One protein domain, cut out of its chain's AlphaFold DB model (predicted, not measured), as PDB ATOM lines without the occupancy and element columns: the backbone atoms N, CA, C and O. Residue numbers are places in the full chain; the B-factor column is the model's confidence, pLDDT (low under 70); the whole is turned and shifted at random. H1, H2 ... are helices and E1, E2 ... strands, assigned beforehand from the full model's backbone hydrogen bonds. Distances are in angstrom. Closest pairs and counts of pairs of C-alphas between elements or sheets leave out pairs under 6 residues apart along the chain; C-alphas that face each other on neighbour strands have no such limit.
ATOM      1  N   VAL A  35      15.045 -85.902 490.609       75.38
ATOM      2  CA  VAL A  35      15.933 -86.670 489.729       75.38
ATOM      3  C   VAL A  35      16.481 -87.859 490.523       75.38
ATOM      4  O   VAL A  35      17.025 -87.668 491.606       75.38
ATOM      5  N   LYS A  36      16.320 -89.085 490.004       65.88
ATOM      6  CA  LYS A  36      16.727 -90.329 490.695       65.88
ATOM      7  C   LYS A  36      18.192 -90.724 490.453       65.88
ATOM      8  O   LYS A  36      18.747 -91.476 491.245       65.88
ATOM      9  N   ARG A  37      18.825 -90.217 489.388       58.41
ATOM     10  CA  ARG A  37      20.250 -90.423 489.088       58.41
ATOM     11  C   ARG A  37      20.928 -89.111 488.706       58.41
ATOM     12  O   ARG A  37      20.465 -88.419 487.804       58.41
ATOM     13  N   LEU A  38      22.039 -88.794 489.368       51.47
ATOM     14  CA  LEU A  38      23.072 -87.960 488.759       51.47
ATOM     15  C   LEU A  38      23.800 -88.845 487.732       51.47
ATOM     16  O   LEU A  38      24.202 -89.949 488.102       51.47
ATOM     17  N   PRO A  39      23.934 -88.425 486.466       50.25
ATOM     18  CA  PRO A  39      24.754 -89.145 485.498       50.25
ATOM     19  C   PRO A  39      26.199 -89.248 486.012       50.25
ATOM     20  O   PRO A  39      26.674 -88.281 486.628       50.25
ATOM     21  N   PRO A  40      26.918 -90.356 485.749       46.50
ATOM     22  CA  PRO A  40      28.366 -90.378 485.931       46.50
ATOM     23  C   PRO A  40      29.000 -89.204 485.160       46.50
ATOM     24  O   PRO A  40      28.528 -88.806 484.095       46.50
ATOM     25  N   ASP A  41      30.009 -88.572 485.759       53.84
ATOM     26  CA  ASP A  41      30.725 -87.397 485.232       53.84
ATOM     27  C   ASP A  41      29.893 -86.129 484.972       53.84
ATOM     28  O   ASP A  41      30.329 -85.229 484.251       53.84
ATOM     29  N   ASN A  42      28.707 -86.000 485.583       50.19
ATOM     30  CA  ASN A  42      27.887 -84.781 485.511       50.19
ATOM     31  C   ASN A  42      27.486 -84.393 484.066       50.19
ATOM     32  O   ASN A  42      27.169 -83.233 483.790       50.19
ATOM     33  N   ARG A  43      27.489 -85.363 483.137       50.06
ATOM     34  CA  ARG A  43      27.101 -85.190 481.730       50.06
ATOM     35  C   ARG A  43      25.783 -85.909 481.453       50.06
ATOM     36  O   ARG A  43      25.786 -87.085 481.108       50.06
ATOM     37  N   PRO A  44      24.641 -85.227 481.605       51.25
ATOM     38  CA  PRO A  44      23.363 -85.849 481.318       51.25
ATOM     39  C   PRO A  44      23.185 -86.101 479.824       51.25
ATOM     40  O   PRO A  44      23.210 -85.167 479.020       51.25
ATOM     41  N   ILE A  45      22.911 -87.355 479.469       59.94
ATOM     42  CA  ILE A  45      22.395 -87.703 478.148       59.94
ATOM     43  C   ILE A  45      20.882 -87.433 478.166       59.94
ATOM     44  O   ILE A  45      20.187 -87.787 479.122       59.94
ATOM     45  N   ALA A  46      20.341 -86.791 477.127       58.56
ATOM     46  CA  ALA A  46      18.935 -86.355 477.088       58.56
ATOM     47  C   ALA A  46      17.922 -87.489 477.379       58.56
ATOM     48  O   ALA A  46      16.881 -87.246 477.996       58.56
ATOM     49  N   ALA A  47      18.258 -88.728 477.002       59.38
ATOM     50  CA  ALA A  47      17.457 -89.926 477.256       59.38
ATOM     51  C   ALA A  47      17.321 -90.275 478.755       59.38
ATOM     52  O   ALA A  47      16.253 -90.706 479.204       59.38
ATOM     53  N   GLU A  48      18.362 -90.043 479.558       59.72
ATOM     54  CA  GLU A  48      18.345 -90.321 481.001       59.72
ATOM     55  C   GLU A  48      17.518 -89.287 481.765       59.72
ATOM     56  O   GLU A  48      16.757 -89.645 482.668       59.72
ATOM     57  N   ILE A  49      17.597 -88.013 481.352       60.81
ATOM     58  CA  ILE A  49      16.728 -86.953 481.877       60.81
ATOM     59  C   ILE A  49      15.266 -87.297 481.586       60.81
ATOM     60  O   ILE A  49      14.433 -87.186 482.482       60.81
ATOM     61  N   HIS A  50      14.946 -87.733 480.364       63.44
ATOM     62  CA  HIS A  50      13.574 -88.072 479.980       63.44
ATOM     63  C   HIS A  50      13.022 -89.253 480.794       63.44
ATOM     64  O   HIS A  50      11.925 -89.170 481.345       63.44
ATOM     65  N   THR A  51      13.817 -90.313 480.960       65.69
ATOM     66  CA  THR A  51      13.409 -91.504 481.722       65.69
ATOM     67  C   THR A  51      13.220 -91.201 483.208       65.69
ATOM     68  O   THR A  51      12.228 -91.619 483.802       65.69
ATOM     69  N   CYS A  52      14.129 -90.433 483.820       66.38
ATOM     70  CA  CYS A  52      13.986 -90.032 485.223       66.38
ATOM     71  C   CYS A  52      12.778 -89.113 485.440       66.38
ATOM     72  O   CYS A  52      12.142 -89.179 486.489       66.38
ATOM     73  N   ASN A  53      12.454 -88.271 484.455       78.25
ATOM     74  CA  ASN A  53      11.340 -87.340 484.554       78.25
ATOM     75  C   ASN A  53       9.981 -88.045 484.471       78.25
ATOM     76  O   ASN A  53       9.066 -87.602 485.150       78.25
ATOM     77  N   ARG A  54       9.863 -89.172 483.751       80.50
ATOM     78  CA  ARG A  54       8.620 -89.965 483.707       80.50
ATOM     79  C   ARG A  54       8.158 -90.395 485.098       80.50
ATOM     80  O   ARG A  54       7.011 -90.173 485.443       80.50
ATOM     81  N   PHE A  55       9.068 -90.904 485.929       84.31
ATOM     82  CA  PHE A  55       8.722 -91.243 487.312       84.31
ATOM     83  C   PHE A  55       8.266 -90.022 488.110       84.31
ATOM     84  O   PHE A  55       7.391 -90.142 488.957       84.31
ATOM     85  N   LEU A  56       8.854 -88.851 487.851       89.50
ATOM     86  CA  LEU A  56       8.429 -87.628 488.518       89.50
ATOM     87  C   LEU A  56       7.003 -87.230 488.119       89.50
ATOM     88  O   LEU A  56       6.292 -86.736 488.980       89.50
ATOM     89  N   VAL A  57       6.585 -87.450 486.863       92.00
ATOM     90  CA  VAL A  57       5.204 -87.185 486.404       92.00
ATOM     91  C   VAL A  57       4.203 -87.920 487.290       92.00
ATOM     92  O   VAL A  57       3.314 -87.290 487.864       92.00
ATOM     93  N   ASP A  58       4.399 -89.226 487.471       90.75
ATOM     94  CA  ASP A  58       3.512 -90.064 488.286       90.75
ATOM     95  C   ASP A  58       3.551 -89.632 489.767       90.75
ATOM     96  O   ASP A  58       2.523 -89.469 490.430       90.75
ATOM     97  N   GLU A  59       4.750 -89.328 490.273       91.19
ATOM     98  CA  GLU A  59       4.988 -88.832 491.635       91.19
ATOM     99  C   GLU A  59       4.448 -87.422 491.905       91.19
ATOM    100  O   GLU A  59       4.484 -86.966 493.043       91.19
ATOM    101  N   ILE A  60       3.955 -86.687 490.909       94.06
ATOM    102  CA  ILE A  60       3.355 -85.361 491.132       94.06
ATOM    103  C   ILE A  60       1.932 -85.248 490.594       94.06
ATOM    104  O   ILE A  60       1.298 -84.215 490.800       94.06
ATOM    105  N   ALA A  61       1.410 -86.295 489.950       92.69
ATOM    106  CA  ALA A  61       0.108 -86.276 489.289       92.69
ATOM    107  C   ALA A  61      -1.030 -85.861 490.238       92.69
ATOM    108  O   ALA A  61      -1.803 -84.964 489.916       92.69
ATOM    109  N   ALA A  62      -1.075 -86.447 491.438       91.75
ATOM    110  CA  ALA A  62      -2.107 -86.165 492.440       91.75
ATOM    111  C   ALA A  62      -1.851 -84.899 493.287       91.75
ATOM    112  O   ALA A  62      -2.698 -84.506 494.087       91.75
ATOM    113  N   ALA A  63      -0.683 -84.259 493.166       95.50
ATOM    114  CA  ALA A  63      -0.331 -83.131 494.024       95.50
ATOM    115  C   ALA A  63      -1.012 -81.837 493.557       95.50
ATOM    116  O   ALA A  63      -0.863 -81.421 492.406       95.50
ATOM    117  N   ARG A  64      -1.716 -81.158 494.470       97.19
ATOM    118  CA  ARG A  64      -2.348 -79.849 494.209       97.19
ATOM    119  C   ARG A  64      -1.423 -78.671 494.524       97.19
ATOM    120  O   ARG A  64      -1.533 -77.620 493.900       97.19
ATOM    121  N   VAL A  65      -0.470 -78.871 495.433       98.25
ATOM    122  CA  VAL A  65       0.567 -77.900 495.803       98.25
ATOM    123  C   VAL A  65       1.936 -78.559 495.652       98.25
ATOM    124  O   VAL A  65       2.166 -79.662 496.140       98.25
ATOM    125  N   LEU A  66       2.846 -77.887 494.954       98.38
ATOM    126  CA  LEU A  66       4.188 -78.359 494.630       98.38
ATOM    127  C   LEU A  66       5.213 -77.370 495.174       98.38
ATOM    128  O   LEU A  66       5.287 -76.236 494.706       98.38
ATOM    129  N   VAL A  67       6.047 -77.807 496.117       98.56
ATOM    130  CA  VAL A  67       7.194 -77.026 496.600       98.56
ATOM    131  C   VAL A  67       8.474 -77.602 496.003       98.56
ATOM    132  O   VAL A  67       8.812 -78.763 496.212       98.56
ATOM    133  N   THR A  68       9.206 -76.785 495.249       98.25
ATOM    134  CA  THR A  68      10.448 -77.187 494.573       98.25
ATOM    135  C   THR A  68      11.668 -76.635 495.299       98.25
ATOM    136  O   THR A  68      11.809 -75.427 495.493       98.25
ATOM    137  N   LEU A  69      12.574 -77.531 495.698       97.56
ATOM    138  CA  LEU A  69      13.776 -77.190 496.459       97.56
ATOM    139  C   LEU A  69      14.992 -77.098 495.528       97.56
ATOM    140  O   LEU A  69      15.642 -78.087 495.199       97.56
ATOM    141  N   GLY A  70      15.319 -75.879 495.111       96.56
ATOM    142  CA  GLY A  70      16.441 -75.571 494.232       96.56
ATOM    143  C   GLY A  70      16.100 -75.580 492.740       96.56
ATOM    144  O   GLY A  70      15.091 -76.117 492.286       96.56
ATOM    145  N   ARG A  71      17.001 -74.978 491.953       95.50
ATOM    146  CA  ARG A  71      16.817 -74.757 490.510       95.50
ATOM    147  C   ARG A  71      16.640 -76.055 489.722       95.50
ATOM    148  O   ARG A  71      15.859 -76.079 488.775       95.50
ATOM    149  N   LEU A  72      17.370 -77.110 490.085       91.75
ATOM    150  CA  LEU A  72      17.285 -78.403 489.406       91.75
ATOM    151  C   LEU A  72      15.900 -79.032 489.595       91.75
ATOM    152  O   LEU A  72      15.259 -79.377 488.606       91.75
ATOM    153  N   ALA A  73      15.428 -79.106 490.844       94.06
ATOM    154  CA  ALA A  73      14.102 -79.623 491.160       94.06
ATOM    155  C   ALA A  73      13.012 -78.817 490.448       94.06
ATOM    156  O   ALA A  73      12.156 -79.394 489.790       94.06
ATOM    157  N   HIS A  74      13.116 -77.486 490.473       96.94
ATOM    158  CA  HIS A  74      12.174 -76.613 489.781       96.94
ATOM    159  C   HIS A  74      12.095 -76.901 488.276       96.94
ATOM    160  O   HIS A  74      11.014 -77.138 487.744       96.94
ATOM    161  N   LYS A  75      13.242 -76.957 487.585       94.69
ATOM    162  CA  LYS A  75      13.282 -77.263 486.146       94.69
ATOM    163  C   LYS A  75      12.727 -78.651 485.825       94.69
ATOM    164  O   LYS A  75      12.036 -78.804 484.820       94.69
ATOM    165  N   ALA A  76      13.033 -79.649 486.655       93.38
ATOM    166  CA  ALA A  76      12.532 -81.009 486.486       93.38
ATOM    167  C   ALA A  76      11.009 -81.081 486.674       93.38
ATOM    168  O   ALA A  76      10.336 -81.689 485.846       93.38
ATOM    169  N   THR A  77      10.461 -80.409 487.691       95.56
ATOM    170  CA  THR A  77       9.014 -80.325 487.928       95.56
ATOM    171  C   THR A  77       8.302 -79.592 486.796       95.56
ATOM    172  O   THR A  77       7.345 -80.125 486.252       95.56
ATOM    173  N   VAL A  78       8.794 -78.426 486.363       96.12
ATOM    174  CA  VAL A  78       8.207 -77.689 485.226       96.12
ATOM    175  C   VAL A  78       8.186 -78.559 483.962       96.12
ATOM    176  O   VAL A  78       7.182 -78.597 483.259       96.12
ATOM    177  N   ARG A  79       9.253 -79.330 483.710       93.69
ATOM    178  CA  ARG A  79       9.294 -80.289 482.598       93.69
ATOM    179  C   ARG A  79       8.290 -81.435 482.762       93.69
ATOM    180  O   ARG A  79       7.614 -81.757 481.792       93.69
ATOM    181  N   ALA A  80       8.184 -82.014 483.959       93.56
ATOM    182  CA  ALA A  80       7.259 -83.113 484.253       93.56
ATOM    183  C   ALA A  80       5.791 -82.685 484.108       93.56
ATOM    184  O   ALA A  80       4.941 -83.476 483.725       93.56
ATOM    185  N   LEU A  81       5.503 -81.407 484.345       95.06
ATOM    186  CA  LEU A  81       4.187 -80.814 484.126       95.06
ATOM    187  C   LEU A  81       3.901 -80.486 482.647       95.06
ATOM    188  O   LEU A  81       2.844 -79.943 482.347       95.06
ATOM    189  N   GLY A  82       4.835 -80.751 481.724       94.31
ATOM    190  CA  GLY A  82       4.699 -80.389 480.309       94.31
ATOM    191  C   GLY A  82       4.788 -78.880 480.039       94.31
ATOM    192  O   GLY A  82       4.377 -78.413 478.980       94.31
ATOM    193  N   LEU A  83       5.316 -78.100 480.986       96.12
ATOM    194  CA  LEU A  83       5.337 -76.640 480.929       96.12
ATOM    195  C   LEU A  83       6.646 -76.091 480.337       96.12
ATOM    196  O   LEU A  83       7.718 -76.700 480.405       96.12
ATOM    197  N   ARG A  84       6.581 -74.874 479.783       95.81
ATOM    198  CA  ARG A  84       7.752 -74.178 479.224       95.81
ATOM    199  C   ARG A  84       8.570 -73.510 480.331       95.81
ATOM    200  O   ARG A  84       8.084 -72.588 480.974       95.81
ATOM    201  N   GLN A  85       9.843 -73.883 480.483       93.88
ATOM    202  CA  GLN A  85      10.731 -73.335 481.529       93.88
ATOM    203  C   GLN A  85      10.843 -71.805 481.538       93.88
ATOM    204  O   GLN A  85      10.987 -71.216 482.600       93.88
ATOM    205  N   VAL A  86      10.756 -71.154 480.375       96.19
ATOM    206  CA  VAL A  86      10.825 -69.686 480.277       96.19
ATOM    207  C   VAL A  86       9.642 -68.985 480.956       96.19
ATOM    208  O   VAL A  86       9.804 -67.881 481.461       96.19
ATOM    209  N   ALA A  87       8.472 -69.630 481.015       97.50
ATOM    210  CA  ALA A  87       7.277 -69.074 481.653       97.50
ATOM    211  C   ALA A  87       7.285 -69.239 483.184       97.50
ATOM    212  O   ALA A  87       6.542 -68.557 483.881       97.50
ATOM    213  N   TYR A  88       8.144 -70.122 483.704       98.19
ATOM    214  CA  TYR A  88       8.248 -70.448 485.126       98.19
ATOM    215  C   TYR A  88       9.718 -70.336 485.561       98.19
ATOM    216  O   TYR A  88      10.403 -71.350 485.727       98.19
ATOM    217  N   PRO A  89      10.268 -69.111 485.646       98.19
ATOM    218  CA  PRO A  89      11.656 -68.912 486.033       98.19
ATOM    219  C   PRO A  89      11.881 -69.247 487.513       98.19
ATOM    220  O   PRO A  89      11.147 -68.833 488.398       98.19
ATOM    221  N   PHE A  90      12.972 -69.942 487.820       98.44
ATOM    222  CA  PHE A  90      13.318 -70.221 489.213       98.44
ATOM    223  C   PHE A  90      13.737 -68.949 489.973       98.44
ATOM    224  O   PHE A  90      14.721 -68.304 489.597       98.44
ATOM    225  N   GLY A  91      13.091 -68.702 491.113       98.06
ATOM    226  CA  GLY A  91      13.493 -67.747 492.147       98.06
ATOM    227  C   GLY A  91      13.025 -68.232 493.520       98.06
ATOM    228  O   GLY A  91      12.036 -68.955 493.613       98.06
ATOM    229  N   HIS A  92      13.739 -67.889 494.593       98.31
ATOM    230  CA  HIS A  92      13.255 -68.225 495.934       98.31
ATOM    231  C   HIS A  92      11.950 -67.476 496.232       98.31
ATOM    232  O   HIS A  92      11.811 -66.315 495.860       98.31
ATOM    233  N   ALA A  93      11.004 -68.178 496.852       98.00
ATOM    234  CA  ALA A  93       9.628 -67.756 497.089       98.00
ATOM    235  C   ALA A  93       8.817 -67.423 495.819       98.00
ATOM    236  O   ALA A  93       7.682 -66.953 495.934       98.00
ATOM    237  N   ALA A  94       9.335 -67.702 494.613       98.50
ATOM    238  CA  ALA A  94       8.551 -67.565 493.388       98.50
ATOM    239  C   ALA A  94       7.367 -68.537 493.436       98.50
ATOM    240  O   ALA A  94       7.542 -69.715 493.747       98.50
ATOM    241  N   ALA A  95       6.168 -68.038 493.152       98.12
ATOM    242  CA  ALA A  95       4.936 -68.801 493.252       98.12
ATOM    243  C   ALA A  95       4.086 -68.604 491.998       98.12
ATOM    244  O   ALA A  95       3.936 -67.489 491.507       98.12
ATOM    245  N   TYR A  96       3.512 -69.698 491.511       98.38
ATOM    246  CA  TYR A  96       2.720 -69.743 490.292       98.38
ATOM    247  C   TYR A  96       1.416 -70.485 490.552       98.38
ATOM    248  O   TYR A  96       1.402 -71.517 491.232       98.38
ATOM    249  N   THR A  97       0.336 -69.972 489.978       97.62
ATOM    250  CA  THR A  97      -0.904 -70.723 489.788       97.62
ATOM    251  C   THR A  97      -0.886 -71.276 488.371       97.62
ATOM    252  O   THR A  97      -0.680 -70.532 487.413       97.62
ATOM    253  N   LEU A  98      -1.015 -72.592 488.245       97.12
ATOM    254  CA  LEU A  98      -1.021 -73.288 486.965       97.12
ATOM    255  C   LEU A  98      -2.433 -73.288 486.369       97.12
ATOM    256  O   LEU A  98      -3.415 -73.091 487.083       97.12
ATOM    257  N   ALA A  99      -2.536 -73.522 485.060       95.44
ATOM    258  CA  ALA A  99      -3.817 -73.501 484.345       95.44
ATOM    259  C   ALA A  99      -4.823 -74.550 484.858       95.44
ATOM    260  O   ALA A  99      -6.026 -74.349 484.759       95.44
ATOM    261  N   ASP A 100      -4.336 -75.643 485.446       93.06
ATOM    262  CA  ASP A 100      -5.141 -76.709 486.061       93.06
ATOM    263  C   ASP A 100      -5.450 -76.471 487.557       93.06
ATOM    264  O   ASP A 100      -5.904 -77.372 488.274       93.06
ATOM    265  N   GLY A 101      -5.168 -75.261 488.049       94.50
ATOM    266  CA  GLY A 101      -5.403 -74.841 489.428       94.50
ATOM    267  C   GLY A 101      -4.331 -75.283 490.427       94.50
ATOM    268  O   GLY A 101      -4.403 -74.896 491.594       94.50
ATOM    269  N   ARG A 102      -3.316 -76.057 490.015       96.81
ATOM    270  CA  ARG A 102      -2.213 -76.429 490.915       96.81
ATOM    271  C   ARG A 102      -1.368 -75.213 491.290       96.81
ATOM    272  O   ARG A 102      -1.210 -74.267 490.516       96.81
ATOM    273  N   ARG A 103      -0.761 -75.252 492.476       98.19
ATOM    274  CA  ARG A 103       0.192 -74.238 492.949       98.19
ATOM    275  C   ARG A 103       1.615 -74.766 492.851       98.19
ATOM    276  O   ARG A 103       1.900 -75.852 493.338       98.19
ATOM    277  N   LEU A 104       2.515 -73.986 492.259       98.56
ATOM    278  CA  LEU A 104       3.949 -74.275 492.200       98.56
ATOM    279  C   LEU A 104       4.714 -73.185 492.946       98.56
ATOM    280  O   LEU A 104       4.657 -72.025 492.560       98.56
ATOM    281  N   ILE A 105       5.448 -73.558 493.989       98.75
ATOM    282  CA  ILE A 105       6.250 -72.660 494.820       98.75
ATOM    283  C   ILE A 105       7.712 -73.102 494.730       98.75
ATOM    284  O   ILE A 105       8.036 -74.286 494.827       98.75
ATOM    285  N   ALA A 106       8.619 -72.162 494.512       98.56
ATOM    286  CA  ALA A 106      10.046 -72.412 494.406       98.56
ATOM    287  C   ALA A 106      10.786 -71.879 495.629       98.56
ATOM    288  O   ALA A 106      10.480 -70.818 496.165       98.56
ATOM    289  N   SER A 107      11.806 -72.610 496.061       98.62
ATOM    290  CA  SER A 107      12.698 -72.189 497.133       98.62
ATOM    291  C   SER A 107      14.141 -72.508 496.786       98.62
ATOM    292  O   SER A 107      14.422 -73.418 496.005       98.62
ATOM    293  N   TYR A 108      15.093 -71.793 497.383       98.25
ATOM    294  CA  TYR A 108      16.454 -72.299 497.425       98.25
ATOM    295  C   TYR A 108      16.480 -73.659 498.127       98.25
ATOM    296  O   TYR A 108      15.693 -73.944 499.026       98.25
ATOM    297  N   HIS A 109      17.398 -74.521 497.700       96.94
ATOM    298  CA  HIS A 109      17.554 -75.820 498.337       96.94
ATOM    299  C   HIS A 109      18.052 -75.636 499.774       96.94
ATOM    300  O   HIS A 109      18.974 -74.854 500.013       96.94
ATOM    301  N   CYS A 110      17.524 -76.404 500.723       95.88
ATOM    302  CA  CYS A 110      17.951 -76.394 502.120       95.88
ATOM    303  C   CYS A 110      19.294 -77.120 502.348       95.88
ATOM    304  O   CYS A 110      19.461 -77.845 503.325       95.88
ATOM    305  N   SER A 111      20.268 -76.960 501.445       94.12
ATOM    306  CA  SER A 111      21.602 -77.563 501.583       94.12
ATOM    307  C   SER A 111      22.364 -76.915 502.741       94.12
ATOM    308  O   SER A 111      22.125 -75.751 503.068       94.12
ATOM    309  N   ARG A 112      23.326 -77.642 503.330       93.38
ATOM    310  CA  ARG A 112      24.239 -77.070 504.339       93.38
ATOM    311  C   ARG A 112      24.955 -75.833 503.796       93.38
ATOM    312  O   ARG A 112      25.043 -74.833 504.490       93.38
ATOM    313  N   TYR A 113      25.380 -75.868 502.532       93.56
ATOM    314  CA  TYR A 113      26.008 -74.726 501.866       93.56
ATOM    315  C   TYR A 113      25.122 -73.468 501.880       93.56
ATOM    316  O   TYR A 113      25.579 -72.412 502.313       93.56
ATOM    317  N   ASN A 114      23.851 -73.564 501.464       94.88
ATOM    318  CA  ASN A 114      22.952 -72.401 501.432       94.88
ATOM    319  C   ASN A 114      22.624 -71.870 502.835       94.88
ATOM    320  O   ASN A 114      22.477 -70.663 502.999       94.88
ATOM    321  N   GLN A 115      22.530 -72.758 503.828       94.31
ATOM    322  CA  GLN A 115      22.309 -72.378 505.226       94.31
ATOM    323  C   GLN A 115      23.543 -71.672 505.811       94.31
ATOM    324  O   GLN A 115      23.430 -70.569 506.338       94.31
ATOM    325  N   ASN A 116      24.735 -72.253 505.644       95.38
ATOM    326  CA  ASN A 116      25.985 -71.712 506.189       95.38
ATOM    327  C   ASN A 116      26.360 -70.363 505.559       95.38
ATOM    328  O   ASN A 116      26.811 -69.461 506.255       95.38
ATOM    329  N   THR A 117      26.135 -70.206 504.251       96.62
ATOM    330  CA  THR A 117      26.375 -68.941 503.528       96.62
ATOM    331  C   THR A 117      25.240 -67.927 503.688       96.62
ATOM    332  O   THR A 117      25.306 -66.847 503.109       96.62
ATOM    333  N   ARG A 118      24.180 -68.267 504.438       95.75
ATOM    334  CA  ARG A 118      22.953 -67.466 504.611       95.75
ATOM    335  C   ARG A 118      22.234 -67.102 503.311       95.75
ATOM    336  O   ARG A 118      21.355 -66.246 503.312       95.75
ATOM    337  N   ARG A 119      22.532 -67.797 502.210       96.56
ATOM    338  CA  ARG A 119      21.749 -67.711 500.969       96.56
ATOM    339  C   ARG A 119      20.302 -68.161 501.180       96.56
ATOM    340  O   ARG A 119      19.417 -67.765 500.427       96.56
ATOM    341  N   LEU A 120      20.077 -69.005 502.181       97.88
ATOM    342  CA  LEU A 120      18.761 -69.373 502.673       97.88
ATOM    343  C   LEU A 120      18.774 -69.342 504.200       97.88
ATOM    344  O   LEU A 120      19.541 -70.076 504.825       97.88
ATOM    345  N   THR A 121      17.922 -68.511 504.789       97.56
ATOM    346  CA  THR A 121      17.730 -68.448 506.242       97.56
ATOM    347  C   THR A 121      16.516 -69.283 506.668       97.56
ATOM    348  O   THR A 121      15.657 -69.582 505.834       97.56
ATOM    349  N   PRO A 122      16.404 -69.652 507.957       96.81
ATOM    350  CA  PRO A 122      15.206 -70.311 508.472       96.81
ATOM    351  C   PRO A 122      13.923 -69.513 508.218       96.81
ATOM    352  O   PRO A 122      12.959 -70.101 507.754       96.81
ATOM    353  N   ALA A 123      13.931 -68.190 508.421       97.88
ATOM    354  CA  ALA A 123      12.763 -67.328 508.199       97.88
ATOM    355  C   ALA A 123      12.316 -67.293 506.726       97.88
ATOM    356  O   ALA A 123      11.135 -67.399 506.424       97.88
ATOM    357  N   MET A 124      13.272 -67.225 505.795       98.25
ATOM    358  CA  MET A 124      12.992 -67.323 504.357       98.25
ATOM    359  C   MET A 124      12.359 -68.669 503.984       98.25
ATOM    360  O   MET A 124      11.477 -68.762 503.132       98.25
ATOM    361  N   PHE A 125      12.841 -69.753 504.595       98.12
ATOM    362  CA  PHE A 125      12.300 -71.082 504.344       98.12
ATOM    363  C   PHE A 125      10.915 -71.259 504.975       98.12
ATOM    364  O   PHE A 125      10.042 -71.850 504.349       98.12
ATOM    365  N   ASP A 126      10.715 -70.703 506.165       98.25
ATOM    366  CA  ASP A 126       9.438 -70.663 506.871       98.25
ATOM    367  C   ASP A 126       8.347 -69.981 506.035       98.25
ATOM    368  O   ASP A 126       7.293 -70.570 505.808       98.25
ATOM    369  N   GLU A 127       8.649 -68.821 505.442       98.31
ATOM    370  CA  GLU A 127       7.721 -68.090 504.569       98.31
ATOM    371  C   GLU A 127       7.219 -68.947 503.392       98.31
ATOM    372  O   GLU A 127       6.036 -68.924 503.039       98.31
ATOM    373  N   VAL A 128       8.102 -69.743 502.781       98.69
ATOM    374  CA  VAL A 128       7.721 -70.653 501.689       98.69
ATOM    375  C   VAL A 128       6.711 -71.698 502.164       98.69
ATOM    376  O   VAL A 128       5.759 -71.994 501.439       98.69
ATOM    377  N   PHE A 129       6.911 -72.265 503.353       98.44
ATOM    378  CA  PHE A 129       6.037 -73.312 503.882       98.44
ATOM    379  C   PHE A 129       4.735 -72.759 504.466       98.44
ATOM    380  O   PHE A 129       3.704 -73.406 504.294       98.44
ATOM    381  N   ALA A 130       4.734 -71.526 504.981       98.44
ATOM    382  CA  ALA A 130       3.508 -70.806 505.323       98.44
ATOM    383  C   ALA A 130       2.603 -70.637 504.090       98.44
ATOM    384  O   ALA A 130       1.412 -70.953 504.121       98.44
ATOM    385  N   ARG A 131       3.183 -70.224 502.952       98.38
ATOM    386  CA  ARG A 131       2.458 -70.135 501.671       98.38
ATOM    387  C   ARG A 131       1.963 -71.499 501.190       98.38
ATOM    388  O   ARG A 131       0.886 -71.581 500.602       98.38
ATOM    389  N   ALA A 132       2.742 -72.559 501.412       98.25
ATOM    390  CA  ALA A 132       2.336 -73.914 501.060       98.25
ATOM    391  C   ALA A 132       1.140 -74.381 501.903       98.25
ATOM    392  O   ALA A 132       0.180 -74.885 501.328       98.25
ATOM    393  N   ARG A 133       1.158 -74.157 503.224       98.12
ATOM    394  CA  ARG A 133       0.045 -74.482 504.130       98.12
ATOM    395  C   ARG A 133      -1.234 -73.767 503.714       98.12
ATOM    396  O   ARG A 133      -2.218 -74.437 503.416       98.12
ATOM    397  N   ALA A 134      -1.165 -72.447 503.529       97.62
ATOM    398  CA  ALA A 134      -2.301 -71.654 503.062       97.62
ATOM    399  C   ALA A 134      -2.879 -72.175 501.732       97.62
ATOM    400  O   ALA A 134      -4.093 -72.255 501.563       97.62
ATOM    401  N   ALA A 135      -2.018 -72.579 500.790       96.88
ATOM    402  CA  ALA A 135      -2.459 -73.151 499.522       96.88
ATOM    403  C   ALA A 135      -3.149 -74.517 499.684       96.88
ATOM    404  O   ALA A 135      -4.098 -74.796 498.954       96.88
ATOM    405  N   VAL A 136      -2.690 -75.367 500.608       97.00
ATOM    406  CA  VAL A 136      -3.344 -76.656 500.887       97.00
ATOM    407  C   VAL A 136      -4.693 -76.438 501.572       97.00
ATOM    408  O   VAL A 136      -5.662 -77.089 501.190       97.00
ATOM    409  N   ASP A 137      -4.785 -75.497 502.515       95.75
ATOM    410  CA  ASP A 137      -6.052 -75.151 503.180       95.75
ATOM    411  C   ASP A 137      -7.092 -74.651 502.174       95.75
ATOM    412  O   ASP A 137      -8.190 -75.193 502.105       95.75
ATOM    413  N   SER A 138      -6.699 -73.746 501.270       93.50
ATOM    414  CA  SER A 138      -7.596 -73.272 500.206       93.50
ATOM    415  C   SER A 138      -8.108 -74.400 499.298       93.50
ATOM    416  O   SER A 138      -9.242 -74.357 498.832       93.50
ATOM    417  N   VAL A 139      -7.286 -75.418 499.013       90.56
ATOM    418  CA  VAL A 139      -7.713 -76.572 498.201       90.56
ATOM    419  C   VAL A 139      -8.724 -77.439 498.954       90.56
ATOM    420  O   VAL A 139      -9.645 -77.963 498.329       90.56
ATOM    421  N   ARG A 140      -8.568 -77.586 500.275       87.06
ATOM    422  CA  ARG A 140      -9.490 -78.356 501.121       87.06
ATOM    423  C   ARG A 140     -10.857 -77.688 501.212       87.06
ATOM    424  O   ARG A 140     -11.857 -78.369 500.998       87.06
ATOM    425  N   ASP A 141     -10.892 -76.375 501.406       87.19
ATOM    426  CA  ASP A 141     -12.143 -75.607 501.498       87.19
ATOM    427  C   ASP A 141     -12.968 -75.676 500.199       87.19
ATOM    428  O   ASP A 141     -14.197 -75.761 500.209       87.19
ATOM    429  N   LEU A 142     -12.295 -75.717 499.044       79.62
ATOM    430  CA  LEU A 142     -12.956 -75.912 497.749       79.62
ATOM    431  C   LEU A 142     -13.523 -77.330 497.574       79.62
ATOM    432  O   LEU A 142     -14.476 -77.523 496.825       79.62
ATOM    433  N   SER A 143     -12.938 -78.331 498.235       75.81
ATOM    434  CA  SER A 143     -13.422 -79.715 498.164       75.81
ATOM    435  C   SER A 143     -14.567 -80.008 499.137       75.81
ATOM    436  O   SER A 143     -15.458 -80.783 498.794       75.81
ATOM    437  N   SER A 144     -14.594 -79.365 500.311       72.25
ATOM    438  CA  SER A 144     -15.704 -79.495 501.264       72.25
ATOM    439  C   SER A 144     -16.976 -78.838 500.729       72.25
ATOM    440  O   SER A 144     -18.024 -79.471 500.691       72.25
ATOM    441  N   THR A 145     -16.866 -77.627 500.182       71.25
ATOM    442  CA  THR A 145     -18.009 -76.901 499.596       71.25
ATOM    443  C   THR A 145     -18.634 -77.599 498.383       71.25
ATOM    444  O   THR A 145     -19.843 -77.517 498.188       71.25
ATOM    445  N   ALA A 146     -17.844 -78.319 497.580       67.06
ATOM    446  CA  ALA A 146     -18.361 -79.107 496.459       67.06
ATOM    447  C   ALA A 146     -19.118 -80.374 496.906       67.06
ATOM    448  O   ALA A 146     -19.984 -80.855 496.178       67.06
ATOM    449  N   SER A 147     -18.797 -80.905 498.091       60.75
ATOM    450  CA  SER A 147     -19.400 -82.130 498.633       60.75
ATOM    451  C   SER A 147     -20.785 -81.880 499.237       60.75
ATOM    452  O   SER A 147     -21.641 -82.750 499.157       60.75
ATOM    453  N   ASP A 148     -21.020 -80.681 499.777       59.56
ATOM    454  CA  ASP A 148     -22.291 -80.297 500.412       59.56
ATOM    455  C   ASP A 148     -23.358 -79.806 499.410       59.56
ATOM    456  O   ASP A 148     -24.508 -79.577 499.778       59.56
ATOM    457  N   ALA A 149     -22.982 -79.618 498.141       54.75
ATOM    458  CA  ALA A 149     -23.861 -79.143 497.068       54.75
ATOM    459  C   ALA A 149     -24.420 -80.270 496.170       54.75
ATOM    460  O   ALA A 149     -25.035 -79.972 495.142       54.75
TER     461      ALA A 149
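What this domain is: This is residues 35 to 149 of the 150 residues of a protein of Salinisphaera sp. LB1 (UniProt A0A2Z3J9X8). A small sheet of three strands is covered on one face by the short helix H2 and on the other by the long helix H4, whose end with residues 140 to 147 sticks out past the body. H1 crosses H2 away from the sheet, and the small H3 sits off to one end, with residues 113 to 118 standing free. The printed part has 115 residues, with four named helices and three named strands in the order H1 E1 H2 E2 E3 H3 H4; the sheet runs E1 E3 E2, mixed, and the class is mostly helix. It is elongated, spanning 56 by 35 by 23 A, and only just compact, close to loose, with a radius of gyration of the C-alphas of 15.9 A.

Where its parts are: Start at Val 35 and go on to C-alpha 46 at (18.935, -86.355, 477.088), where H1 begins; it takes residues 46 to 61, 22.4 A, with a kink of 27 degrees near residue 55. Next come E1, residues 65 to 69, 13.2 A, and H2, residues 71 to 80, 14.2 A. After residues 81 to 94, with no named element, find E2 at residues 95 to 97 and E3 at residues 103 to 107, which begins at C-alpha 103, (0.192, -74.238, 492.949). H3 is residues 112 to 116, and H4, residues 122 to 147, runs 37.9 A to C-alpha 147 at (-19.400, -82.130, 498.633).

How they stand to each other: Look first at E1 and E3, which are parallel at 17 degrees; N 66 and O 103 are 2.8 A apart, within hydrogen-bond range. E2 and E3 form an antiparallel hairpin, with N 96 and O 104 2.8 A apart. H4 is on the sheet at a height of 9.1 A, over E1 and E3, along the strands at 9 degrees to E3 on the local plane; its closest C-alphas to E3 are those of Val 128 and Ser 107, 6.9 A. H2 is on the opposite face at a height of 9.2 A, over E1; these make three layers, helices on both faces of a sheet. With residues 53 to 57 alone, H1 touches H2, about perpendicular at 77 degrees; the closest C-alphas are those of Val 57 and Ala 80, 5.0 A. H3 and H4 are only just apart, at 8.1 A. Every O i to N i+4 pair is within hydrogen-bond range in H2 and H3, but 10 of 12 in H1 and 20 of 22 in H4.

The domain as a whole: The C-alphas of Asp 41 and Ala 149 are the two farthest apart, 56.5 A. The printed part has no cut, and the link from H2 to E2 is long. Mean pLDDT of the printed part is 87.7; look for values under 70 at residues 36 to 52 and 146 to 149.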